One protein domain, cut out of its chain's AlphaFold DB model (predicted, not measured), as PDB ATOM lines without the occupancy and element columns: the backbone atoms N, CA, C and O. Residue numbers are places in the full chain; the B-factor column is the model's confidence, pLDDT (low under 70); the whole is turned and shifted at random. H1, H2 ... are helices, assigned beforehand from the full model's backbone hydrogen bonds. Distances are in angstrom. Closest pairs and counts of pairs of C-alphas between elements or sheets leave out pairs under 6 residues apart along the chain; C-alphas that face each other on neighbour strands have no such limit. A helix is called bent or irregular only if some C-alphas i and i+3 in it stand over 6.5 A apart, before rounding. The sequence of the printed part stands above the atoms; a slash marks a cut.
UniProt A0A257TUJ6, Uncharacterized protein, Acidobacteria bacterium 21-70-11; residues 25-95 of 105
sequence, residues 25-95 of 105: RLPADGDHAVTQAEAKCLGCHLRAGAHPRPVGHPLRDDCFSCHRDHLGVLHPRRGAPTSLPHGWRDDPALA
ATOM      1  N   ARG A  25     -13.908 -38.610 -22.069       95.44
ATOM      2  CA  ARG A  25     -12.917 -38.613 -23.151       95.44
ATOM      3  C   ARG A  25     -13.612 -38.677 -24.504       95.44
ATOM      4  O   ARG A  25     -14.685 -39.264 -24.615       95.44
ATOM      5  N   LEU A  26     -12.968 -38.109 -25.513       95.94
ATOM      6  CA  LEU A  26     -13.366 -38.274 -26.901       95.94
ATOM      7  C   LEU A  26     -13.051 -39.710 -27.355       95.94
ATOM      8  O   LEU A  26     -11.957 -40.206 -27.061       95.94
ATOM      9  N   PRO A  27     -13.983 -40.375 -28.056       96.69
ATOM     10  CA  PRO A  27     -13.727 -41.619 -28.769       96.69
ATOM     11  C   PRO A  27     -12.541 -41.538 -29.739       96.69
ATOM     12  O   PRO A  27     -12.161 -40.468 -30.215       96.69
ATOM     13  N   ALA A  28     -11.949 -42.693 -30.036       96.50
ATOM     14  CA  ALA A  28     -10.864 -42.827 -31.003       96.50
ATOM     15  C   ALA A  28     -11.423 -43.084 -32.414       96.50
ATOM     16  O   ALA A  28     -11.215 -44.157 -32.978       96.50
ATOM     17  N   ASP A  29     -12.157 -42.120 -32.966       95.81
ATOM     18  CA  ASP A  29     -12.720 -42.202 -34.319       95.81
ATOM     19  C   ASP A  29     -12.635 -40.857 -35.068       95.81
ATOM     20  O   ASP A  29     -12.185 -39.842 -34.527       95.81
ATOM     21  N   GLY A  30     -13.017 -40.874 -36.348       95.31
ATOM     22  CA  GLY A  30     -12.906 -39.718 -37.243       95.31
ATOM     23  C   GLY A  30     -13.813 -38.542 -36.875       95.31
ATOM     24  O   GLY A  30     -13.424 -37.394 -37.095       95.31
ATOM     25  N   ASP A  31     -14.968 -38.803 -36.262       96.31
ATOM     26  CA  ASP A  31     -15.919 -37.765 -35.846       96.31
ATOM     27  C   ASP A  31     -15.447 -37.042 -34.576       96.31
ATOM     28  O   ASP A  31     -15.903 -35.943 -34.259       96.31
ATOM     29  N   HIS A  32     -14.474 -37.619 -33.865       97.56
ATOM     30  CA  HIS A  32     -13.941 -37.117 -32.601       97.56
ATOM     31  C   HIS A  32     -12.472 -36.665 -32.695       97.56
ATOM     32  O   HIS A  32     -11.746 -36.618 -31.698       97.56
ATOM     33  N   ALA A  33     -12.021 -36.258 -33.884       95.06
ATOM     34  CA  ALA A  33     -10.678 -35.718 -34.076       95.06
ATOM     35  C   ALA A  33     -10.470 -34.390 -33.318       95.06
ATOM     36  O   ALA A  33     -11.244 -33.445 -33.468       95.06
ATOM     37  N   VAL A  34      -9.375 -34.261 -32.561       94.88
ATOM     38  CA  VAL A  34      -9.034 -33.024 -31.818       94.88
ATOM     39  C   VAL A  34      -8.616 -31.854 -32.706       94.88
ATOM     40  O   VAL A  34      -8.433 -30.744 -32.215       94.88
ATOM     41  N   THR A  35      -8.443 -32.075 -34.007       93.44
ATOM     42  CA  THR A  35      -8.117 -31.035 -34.991       93.44
ATOM     43  C   THR A  35      -9.358 -30.308 -35.516       93.44
ATOM     44  O   THR A  35      -9.226 -29.244 -36.116       93.44
ATOM     45  N   GLN A  36     -10.568 -30.825 -35.274       93.69
ATOM     46  CA  GLN A  36     -11.808 -30.217 -35.766       93.69
ATOM     47  C   GLN A  36     -12.210 -28.964 -34.975       93.69
ATOM     48  O   GLN A  36     -11.943 -28.856 -33.780       93.69
ATOM     49  N   ALA A  37     -12.907 -28.017 -35.598       93.38
ATOM     50  CA  ALA A  37     -13.454 -26.858 -34.886       93.38
ATOM     51  C   ALA A  37     -14.534 -27.277 -33.868       93.38
ATOM     52  O   ALA A  37     -15.362 -28.127 -34.184       93.38
ATOM     53  N   GLU A  38     -14.600 -26.643 -32.690       94.50
ATOM     54  CA  GLU A  38     -15.628 -26.943 -31.675       94.50
ATOM     55  C   GLU A  38     -17.061 -26.762 -32.204       94.50
ATOM     56  O   GLU A  38     -17.980 -27.461 -31.782       94.50
ATOM     57  N   ALA A  39     -17.253 -25.883 -33.193       94.88
ATOM     58  CA  ALA A  39     -18.534 -25.711 -33.874       94.88
ATOM     59  C   ALA A  39     -19.051 -27.009 -34.523       94.88
ATOM     60  O   ALA A  39     -20.260 -27.193 -34.632       94.88
ATOM     61  N   LYS A  40     -18.163 -27.929 -34.926       95.56
ATOM     62  CA  LYS A  40     -18.557 -29.237 -35.470       95.56
ATOM     63  C   LYS A  40     -19.173 -30.134 -34.401       95.56
ATOM     64  O   LYS A  40     -20.175 -30.788 -34.678       95.56
ATOM     65  N   CYS A  41     -18.669 -30.075 -33.168       95.81
ATOM     66  CA  CYS A  41     -19.200 -30.841 -32.039       95.81
ATOM     67  C   CYS A  41     -20.683 -30.524 -31.787       95.81
ATOM     68  O   CYS A  41     -21.468 -31.400 -31.422       95.81
ATOM     69  N   LEU A  42     -21.085 -29.269 -32.012       95.31
ATOM     70  CA  LEU A  42     -22.458 -28.808 -31.816       95.31
ATOM     71  C   LEU A  42     -23.471 -29.497 -32.741       95.31
ATOM     72  O   LEU A  42     -24.637 -29.587 -32.367       95.31
ATOM     73  N   GLY A  43     -23.045 -30.058 -33.878       95.81
ATOM     74  CA  GLY A  43     -23.940 -30.785 -34.787       95.81
ATOM     75  C   GLY A  43     -24.660 -31.960 -34.116       95.81
ATOM     76  O   GLY A  43     -25.838 -32.194 -34.376       95.81
ATOM     77  N   CYS A  44     -23.986 -32.652 -33.192       96.94
ATOM     78  CA  CYS A  44     -24.566 -33.766 -32.439       96.94
ATOM     79  C   CYS A  44     -24.800 -33.431 -30.960       96.94
ATOM     80  O   CYS A  44     -25.695 -34.012 -30.350       96.94
ATOM     81  N   HIS A  45     -24.032 -32.493 -30.390       95.94
ATOM     82  CA  HIS A  45     -24.025 -32.198 -28.952       95.94
ATOM     83  C   HIS A  45     -24.808 -30.939 -28.535       95.94
ATOM     84  O   HIS A  45     -24.743 -30.509 -27.375       95.94
ATOM     85  N   LEU A  46     -25.574 -30.331 -29.445       93.44
ATOM     86  CA  LEU A  46     -26.659 -29.410 -29.078       93.44
ATOM     87  C   LEU A  46     -27.831 -30.156 -28.439       93.44
ATOM     88  O   LEU A  46     -27.910 -31.378 -28.514       93.44
ATOM     89  N   ARG A  47     -28.767 -29.432 -27.809       92.19
ATOM     90  CA  ARG A  47     -29.879 -30.079 -27.095       92.19
ATOM     91  C   ARG A  47     -30.783 -30.862 -28.044       92.19
ATOM     92  O   ARG A  47     -31.289 -31.912 -27.675       92.19
ATOM     93  N   ALA A  48     -30.977 -30.337 -29.248       90.38
ATOM     94  CA  ALA A  48     -31.738 -30.990 -30.308       90.38
ATOM     95  C   ALA A  48     -30.904 -32.000 -31.122       90.38
ATOM     96  O   ALA A  48     -31.420 -32.586 -32.068       90.38
ATOM     97  N   GLY A  49     -29.617 -32.169 -30.803       92.94
ATOM     98  CA  GLY A  49     -28.731 -33.096 -31.498       92.94
ATOM     99  C   GLY A  49     -28.932 -34.547 -31.058       92.94
ATOM    100  O   GLY A  49     -29.639 -34.832 -30.094       92.94
ATOM    101  N   ALA A  50     -28.277 -35.473 -31.761       96.75
ATOM    102  CA  ALA A  50     -28.374 -36.910 -31.491       96.75
ATOM    103  C   ALA A  50     -27.819 -37.320 -30.111       96.75
ATOM    104  O   ALA A  50     -28.279 -38.293 -29.516       96.75
ATOM    105  N   HIS A  51     -26.843 -36.571 -29.592       95.81
ATOM    106  CA  HIS A  51     -26.158 -36.850 -28.331       95.81
ATOM    107  C   HIS A  51     -26.066 -35.577 -27.484       95.81
ATOM    108  O   HIS A  51     -24.975 -35.035 -27.285       95.81
ATOM    109  N   PRO A  52     -27.195 -35.055 -26.983       94.69
ATOM    110  CA  PRO A  52     -27.206 -33.775 -26.300       94.69
ATOM    111  C   PRO A  52     -26.356 -33.815 -25.032       94.69
ATOM    112  O   PRO A  52     -26.321 -34.807 -24.298       94.69
ATOM    113  N   ARG A  53     -25.684 -32.698 -24.742       92.81
ATOM    114  CA  ARG A  53     -25.000 -32.524 -23.457       92.81
ATOM    115  C   ARG A  53     -26.015 -32.607 -22.308       92.81
ATOM    116  O   ARG A  53     -27.169 -32.203 -22.466       92.81
ATOM    117  N   PRO A  54     -25.611 -33.105 -21.129       89.00
ATOM    118  CA  PRO A  54     -26.506 -33.153 -19.985       89.00
ATOM    119  C   PRO A  54     -26.918 -31.736 -19.585       89.00
ATOM    120  O   PRO A  54     -26.125 -30.799 -19.692       89.00
ATOM    121  N   VAL A  55     -28.126 -31.581 -19.036       83.00
ATOM    122  CA  VAL A  55     -28.613 -30.276 -18.558       83.00
ATOM    123  C   VAL A  55     -27.612 -29.652 -17.585       83.00
ATOM    124  O   VAL A  55     -27.375 -28.461 -17.654       83.00
ATOM    125  N   GLY A  56     -26.932 -30.440 -16.747       84.00
ATOM    126  CA  GLY A  56     -25.890 -29.971 -15.826       84.00
ATOM    127  C   GLY A  56     -24.636 -29.348 -16.465       84.00
ATOM    128  O   GLY A  56     -23.871 -28.711 -15.746       84.00
ATOM    129  N   HIS A  57     -24.421 -29.493 -17.776       90.31
ATOM    130  CA  HIS A  57     -23.212 -29.028 -18.458       90.31
ATOM    131  C   HIS A  57     -23.050 -27.495 -18.367       90.31
ATOM    132  O   HIS A  57     -24.044 -26.773 -18.535       90.31
ATOM    133  N   PRO A  58     -21.824 -26.974 -18.139       90.38
ATOM    134  CA  PRO A  58     -21.549 -25.539 -18.191       90.38
ATOM    135  C   PRO A  58     -22.022 -24.906 -19.505       90.38
ATOM    136  O   PRO A  58     -21.957 -25.533 -20.561       90.38
ATOM    137  N   LEU A  59     -22.452 -23.641 -19.468       91.00
ATOM    138  CA  LEU A  59     -22.816 -22.870 -20.667       91.00
ATOM    139  C   LEU A  59     -21.573 -22.415 -21.433       91.00
ATOM    140  O   LEU A  59     -21.290 -21.214 -21.505       91.00
ATOM    141  N   ARG A  60     -20.804 -23.397 -21.909       93.12
ATOM    142  CA  ARG A  60     -19.536 -23.237 -22.609       93.12
ATOM    143  C   ARG A  60     -19.430 -24.173 -23.810       93.12
ATOM    144  O   ARG A  60     -19.881 -25.317 -23.743       93.12
ATOM    145  N   ASP A  61     -18.770 -23.683 -24.852       95.81
ATOM    146  CA  ASP A  61     -18.538 -24.392 -26.113       95.81
ATOM    147  C   ASP A  61     -17.045 -24.556 -26.456       95.81
ATOM    148  O   ASP A  61     -16.718 -25.107 -27.499       95.81
ATOM    149  N   ASP A  62     -16.122 -24.162 -25.572       96.00
ATOM    150  CA  ASP A  62     -14.694 -24.485 -25.696       96.00
ATOM    151  C   ASP A  62     -14.419 -25.920 -25.207       96.00
ATOM    152  O   ASP A  62     -13.838 -26.160 -24.147       96.00
ATOM    153  N   CYS A  63     -14.904 -26.901 -25.973       95.56
ATOM    154  CA  CYS A  63     -14.981 -28.318 -25.597       95.56
ATOM    155  C   CYS A  63     -13.647 -28.894 -25.092       95.56
ATOM    156  O   CYS A  63     -13.604 -29.585 -24.067       95.56
ATOM    157  N   PHE A  64     -12.549 -28.584 -25.787       96.56
ATOM    158  CA  PHE A  64     -11.226 -29.151 -25.510       96.56
ATOM    159  C   PHE A  64     -10.555 -28.585 -24.247       96.56
ATOM    160  O   PHE A  64      -9.505 -29.079 -23.836       96.56
ATOM    161  N   SER A  65     -11.170 -27.596 -23.586       95.19
ATOM    162  CA  SER A  65     -10.730 -27.113 -22.271       95.19
ATOM    163  C   SER A  65     -10.986 -28.125 -21.151       95.19
ATOM    164  O   SER A  65     -10.290 -28.107 -20.137       95.19
ATOM    165  N   CYS A  66     -11.962 -29.022 -21.329       94.56
ATOM    166  CA  CYS A  66     -12.341 -30.019 -20.322       94.56
ATOM    167  C   CYS A  66     -12.302 -31.453 -20.858       94.56
ATOM    168  O   CYS A  66     -11.963 -32.378 -20.110       94.56
ATOM    169  N   HIS A  67     -12.650 -31.652 -22.130       95.38
ATOM    170  CA  HIS A  67     -12.688 -32.972 -22.738       95.38
ATOM    171  C   HIS A  67     -11.314 -33.375 -23.268       95.38
ATOM    172  O   HIS A  67     -10.698 -32.676 -24.069       95.38
ATOM    173  N   ARG A  68     -10.842 -34.527 -22.789       95.94
ATOM    174  CA  ARG A  68      -9.573 -35.133 -23.200       95.94
ATOM    175  C   ARG A  68      -9.762 -35.958 -24.463       95.94
ATOM    176  O   ARG A  68     -10.850 -36.485 -24.676       95.94
ATOM    177  N   ASP A  69      -8.703 -36.141 -25.233       96.38
ATOM    178  CA  ASP A  69      -8.690 -37.143 -26.298       96.38
ATOM    179  C   ASP A  69      -8.773 -38.581 -25.748       96.38
ATOM    180  O   ASP A  69      -8.803 -38.819 -24.531       96.38
ATOM    181  N   HIS A  70      -8.798 -39.557 -26.655       95.31
ATOM    182  CA  HIS A  70      -8.837 -40.976 -26.302       95.31
ATOM    183  C   HIS A  70      -7.623 -41.421 -25.460       95.31
ATOM    184  O   HIS A  70      -7.752 -42.306 -24.608       95.31
ATOM    185  N   LEU A  71      -6.471 -40.757 -25.620       95.56
ATOM    186  CA  LEU A  71      -5.248 -40.984 -24.842       95.56
ATOM    187  C   LEU A  71      -5.287 -40.311 -23.460       95.56
ATOM    188  O   LEU A  71      -4.443 -40.587 -22.609       95.56
ATOM    189  N   GLY A  72      -6.289 -39.474 -23.186       94.62
ATOM    190  CA  GLY A  72      -6.428 -38.762 -21.921       94.62
ATOM    191  C   GLY A  72      -5.689 -37.420 -21.874       94.62
ATOM    192  O   GLY A  72      -5.518 -36.872 -20.783       94.62
ATOM    193  N   VAL A  73      -5.286 -36.864 -23.015       95.56
ATOM    194  CA  VAL A  73      -4.594 -35.573 -23.113       95.56
ATOM    195  C   VAL A  73      -5.602 -34.442 -23.333       95.56
ATOM    196  O   VAL A  73      -6.548 -34.574 -24.107       95.56
ATOM    197  N   LEU A  74      -5.430 -33.331 -22.609       95.19
ATOM    198  CA  LEU A  74      -6.213 -32.104 -22.803       95.19
ATOM    199  C   LEU A  74      -5.584 -31.243 -23.899       95.19
ATOM    200  O   LEU A  74      -4.370 -31.053 -23.908       95.19
ATOM    201  N   HIS A  75      -6.426 -30.651 -24.748       95.56
ATOM    202  CA  HIS A  75      -6.004 -29.809 -25.874       95.56
ATOM    203  C   HIS A  75      -6.648 -28.410 -25.815       95.56
ATOM    204  O   HIS A  75      -7.347 -28.017 -26.751       95.56
ATOM    205  N   PRO A  76      -6.470 -27.640 -24.722       94.69
ATOM    206  CA  PRO A  76      -7.105 -26.336 -24.578       94.69
ATOM    207  C   PRO A  76      -6.589 -25.371 -25.649       94.69
ATOM    208  O   PRO A  76      -5.386 -25.124 -25.771       94.69
ATOM    209  N   ARG A  77      -7.507 -24.781 -26.412       92.31
ATOM    210  CA  ARG A  77      -7.175 -23.822 -27.469       92.31
ATOM    211  C   ARG A  77      -7.130 -22.418 -26.890       92.31
ATOM    212  O   ARG A  77      -8.154 -21.843 -26.524       92.31
ATOM    213  N   ARG A  78      -5.927 -21.849 -26.790       90.56
ATOM    214  CA  ARG A  78      -5.748 -20.477 -26.297       90.56
ATOM    215  C   ARG A  78      -6.547 -19.511 -27.180       90.56
ATOM    216  O   ARG A  78      -6.323 -19.446 -28.381       90.56
ATOM    217  N   GLY A  79      -7.455 -18.754 -26.563       87.75
ATOM    218  CA  GLY A  79      -8.297 -17.776 -27.257       87.75
ATOM    219  C   GLY A  79      -9.541 -18.355 -27.935       87.75
ATOM    220  O   GLY A  79     -10.265 -17.594 -28.569       87.75
ATOM    221  N   ALA A  80      -9.822 -19.657 -27.795       87.50
ATOM    222  CA  ALA A  80     -11.089 -20.204 -28.270       87.50
ATOM    223  C   ALA A  80     -12.266 -19.542 -27.534       87.50
ATOM    224  O   ALA A  80     -12.220 -19.380 -26.307       87.50
ATOM    225  N   PRO A  81     -13.321 -19.138 -28.260       91.38
ATOM    226  CA  PRO A  81     -14.478 -18.523 -27.641       91.38
ATOM    227  C   PRO A  81     -15.191 -19.551 -26.764       91.38
ATOM    228  O   PRO A  81     -15.488 -20.666 -27.186       91.38
ATOM    229  N   THR A  82     -15.527 -19.159 -25.538       93.56
ATOM    230  CA  THR A  82     -16.286 -20.033 -24.636       93.56
ATOM    231  C   THR A  82     -17.751 -20.160 -25.043       93.56
ATOM    232  O   THR A  82     -18.485 -20.881 -24.390       93.56
ATOM    233  N   SER A  83     -18.220 -19.415 -26.042       93.88
ATOM    234  CA  SER A  83     -19.594 -19.446 -26.544       93.88
ATOM    235  C   SER A  83     -19.535 -19.323 -28.054       93.88
ATOM    236  O   SER A  83     -18.892 -18.403 -28.561       93.88
ATOM    237  N   LEU A  84     -20.190 -20.237 -28.759       93.81
ATOM    238  CA  LEU A  84     -20.288 -20.193 -30.214       93.81
ATOM    239  C   LEU A  84     -21.682 -19.714 -30.632       93.81
ATOM    240  O   LEU A  84     -22.629 -19.930 -29.877       93.81
ATOM    241  N   PRO A  85     -21.829 -19.089 -31.816       93.12
ATOM    242  CA  PRO A  85     -23.143 -18.747 -32.350       93.12
ATOM    243  C   PRO A  85     -24.026 -19.989 -32.463       93.12
ATOM    244  O   PRO A  85     -23.587 -21.012 -32.993       93.12
ATOM    245  N   HIS A  86     -25.261 -19.891 -31.973       90.75
ATOM    246  CA  HIS A  86     -26.208 -21.012 -31.895       90.75
ATOM    247  C   HIS A  86     -25.701 -22.170 -31.016       90.75
ATOM    248  O   HIS A  86     -26.112 -23.320 -31.184       90.75
ATOM    249  N   GLY A  87     -24.781 -21.870 -30.096       91.69
ATOM    250  CA  GLY A  87     -24.170 -22.816 -29.173       91.69
ATOM    251  C   GLY A  87     -25.029 -23.125 -27.951       91.69
ATOM    252  O   GLY A  87     -26.215 -22.804 -27.886       91.69
ATOM    253  N   TRP A  88     -24.429 -23.757 -26.937       91.19
ATOM    254  CA  TRP A  88     -25.173 -24.214 -25.749       91.19
ATOM    255  C   TRP A  88     -25.827 -23.072 -24.974       91.19
ATOM    256  O   TRP A  88     -26.900 -23.233 -24.399       91.19
ATOM    257  N   ARG A  89     -25.147 -21.921 -24.923       91.06
ATOM    258  CA  ARG A  89     -25.617 -20.734 -24.203       91.06
ATOM    259  C   ARG A  89     -26.810 -20.070 -24.885       91.06
ATOM    260  O   ARG A  89     -27.638 -19.495 -24.187       91.06
ATOM    261  N   ASP A  90     -26.890 -20.172 -26.207       90.44
ATOM    262  CA  ASP A  90     -27.918 -19.509 -27.013       90.44
ATOM    263  C   ASP A  90     -29.234 -20.298 -27.031       90.44
ATOM    264  O   ASP A  90     -30.232 -19.853 -27.597       90.44
ATOM    265  N   ASP A  91     -29.255 -21.481 -26.413       88.00
ATOM    266  CA  ASP A  91     -30.440 -22.309 -26.373       88.00
ATOM    267  C   ASP A  91     -31.517 -21.705 -25.433       88.00
ATOM    268  O   ASP A  91     -31.310 -21.630 -24.212       88.00
ATOM    269  N   PRO A  92     -32.715 -21.351 -25.949       85.88
ATOM    270  CA  PRO A  92     -33.762 -20.689 -25.172       85.88
ATOM    271  C   PRO A  92     -34.243 -21.489 -23.959       85.88
ATOM    272  O   PRO A  92     -34.533 -20.894 -22.922       85.88
ATOM    273  N   ALA A  93     -34.281 -22.823 -24.019       85.06
ATOM    274  CA  ALA A  93     -34.703 -23.609 -22.850       85.06
ATOM    275  C   ALA A  93     -33.574 -23.837 -21.823       85.06
ATOM    276  O   ALA A  93     -33.794 -24.473 -20.793       85.06
ATOM    277  N   LEU A  94     -32.379 -23.278 -22.057       79.25
ATOM    278  CA  LEU A  94     -31.293 -23.188 -21.073       79.25
ATOM    279  C   LEU A  94     -31.066 -21.757 -20.552       79.25
ATOM    280  O   LEU A  94     -30.307 -21.583 -19.593       79.25
ATOM    281  N   ALA A  95     -31.753 -20.752 -21.109       71.19
ATOM    282  CA  ALA A  95     -31.559 -19.329 -20.807       71.19
ATOM    283  C   ALA A  95     -31.683 -18.982 -19.307       71.19
ATOM    284  O   ALA A  95     -30.956 -18.128 -18.804       71.19
TER     285      ALA A  95
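AT A GLANCE: This is residues 25 to 95 of the 105 residues of an uncharacterized protein of Acidobacteria bacterium 21-70-11 (UniProt A0A257TUJ6). Little regular structure: this is mostly a folded loop, with short helix H1 along one side and H2, a single turn, at one end of the longest axis. From H1 the long link, residues 46 to 91, runs to a turn near Leu 71 at the opposite end and folds back to H2. The printed part has 71 residues, 12 of them in two named helices, H1 then H2, with no named strand; the class is all helix. It is compact, with a radius of gyration of the C-alphas of 11.8 A, and spans 34 by 27 by 19 A.

IN THESE COORDINATES: H1, residues 38 to 45, is 10.3 A long and starts at C-alpha 38 (-15.628, -26.943, -31.675). It is neither bent nor irregular, but only just: C-alphas 41 and 44 are 6.1 A apart. H2, residues 92 to 95, ends at C-alpha 95 (-31.559, -19.329, -20.807).

HOW THE PARTS SIT: H1 and H2 are apart. In H1, 1 of 4 O i to N i+4 pairs is within hydrogen-bond range, against 4 of 5 O i to N i+3 pairs; H2 is too short for an i+4 pair.

THE WHOLE: The C-alphas of Leu 71 and Pro 92, the two farthest apart, are 35.0 A apart. The printed part has no cut. Its mean pLDDT is 92.8, and no printed residue is under 70.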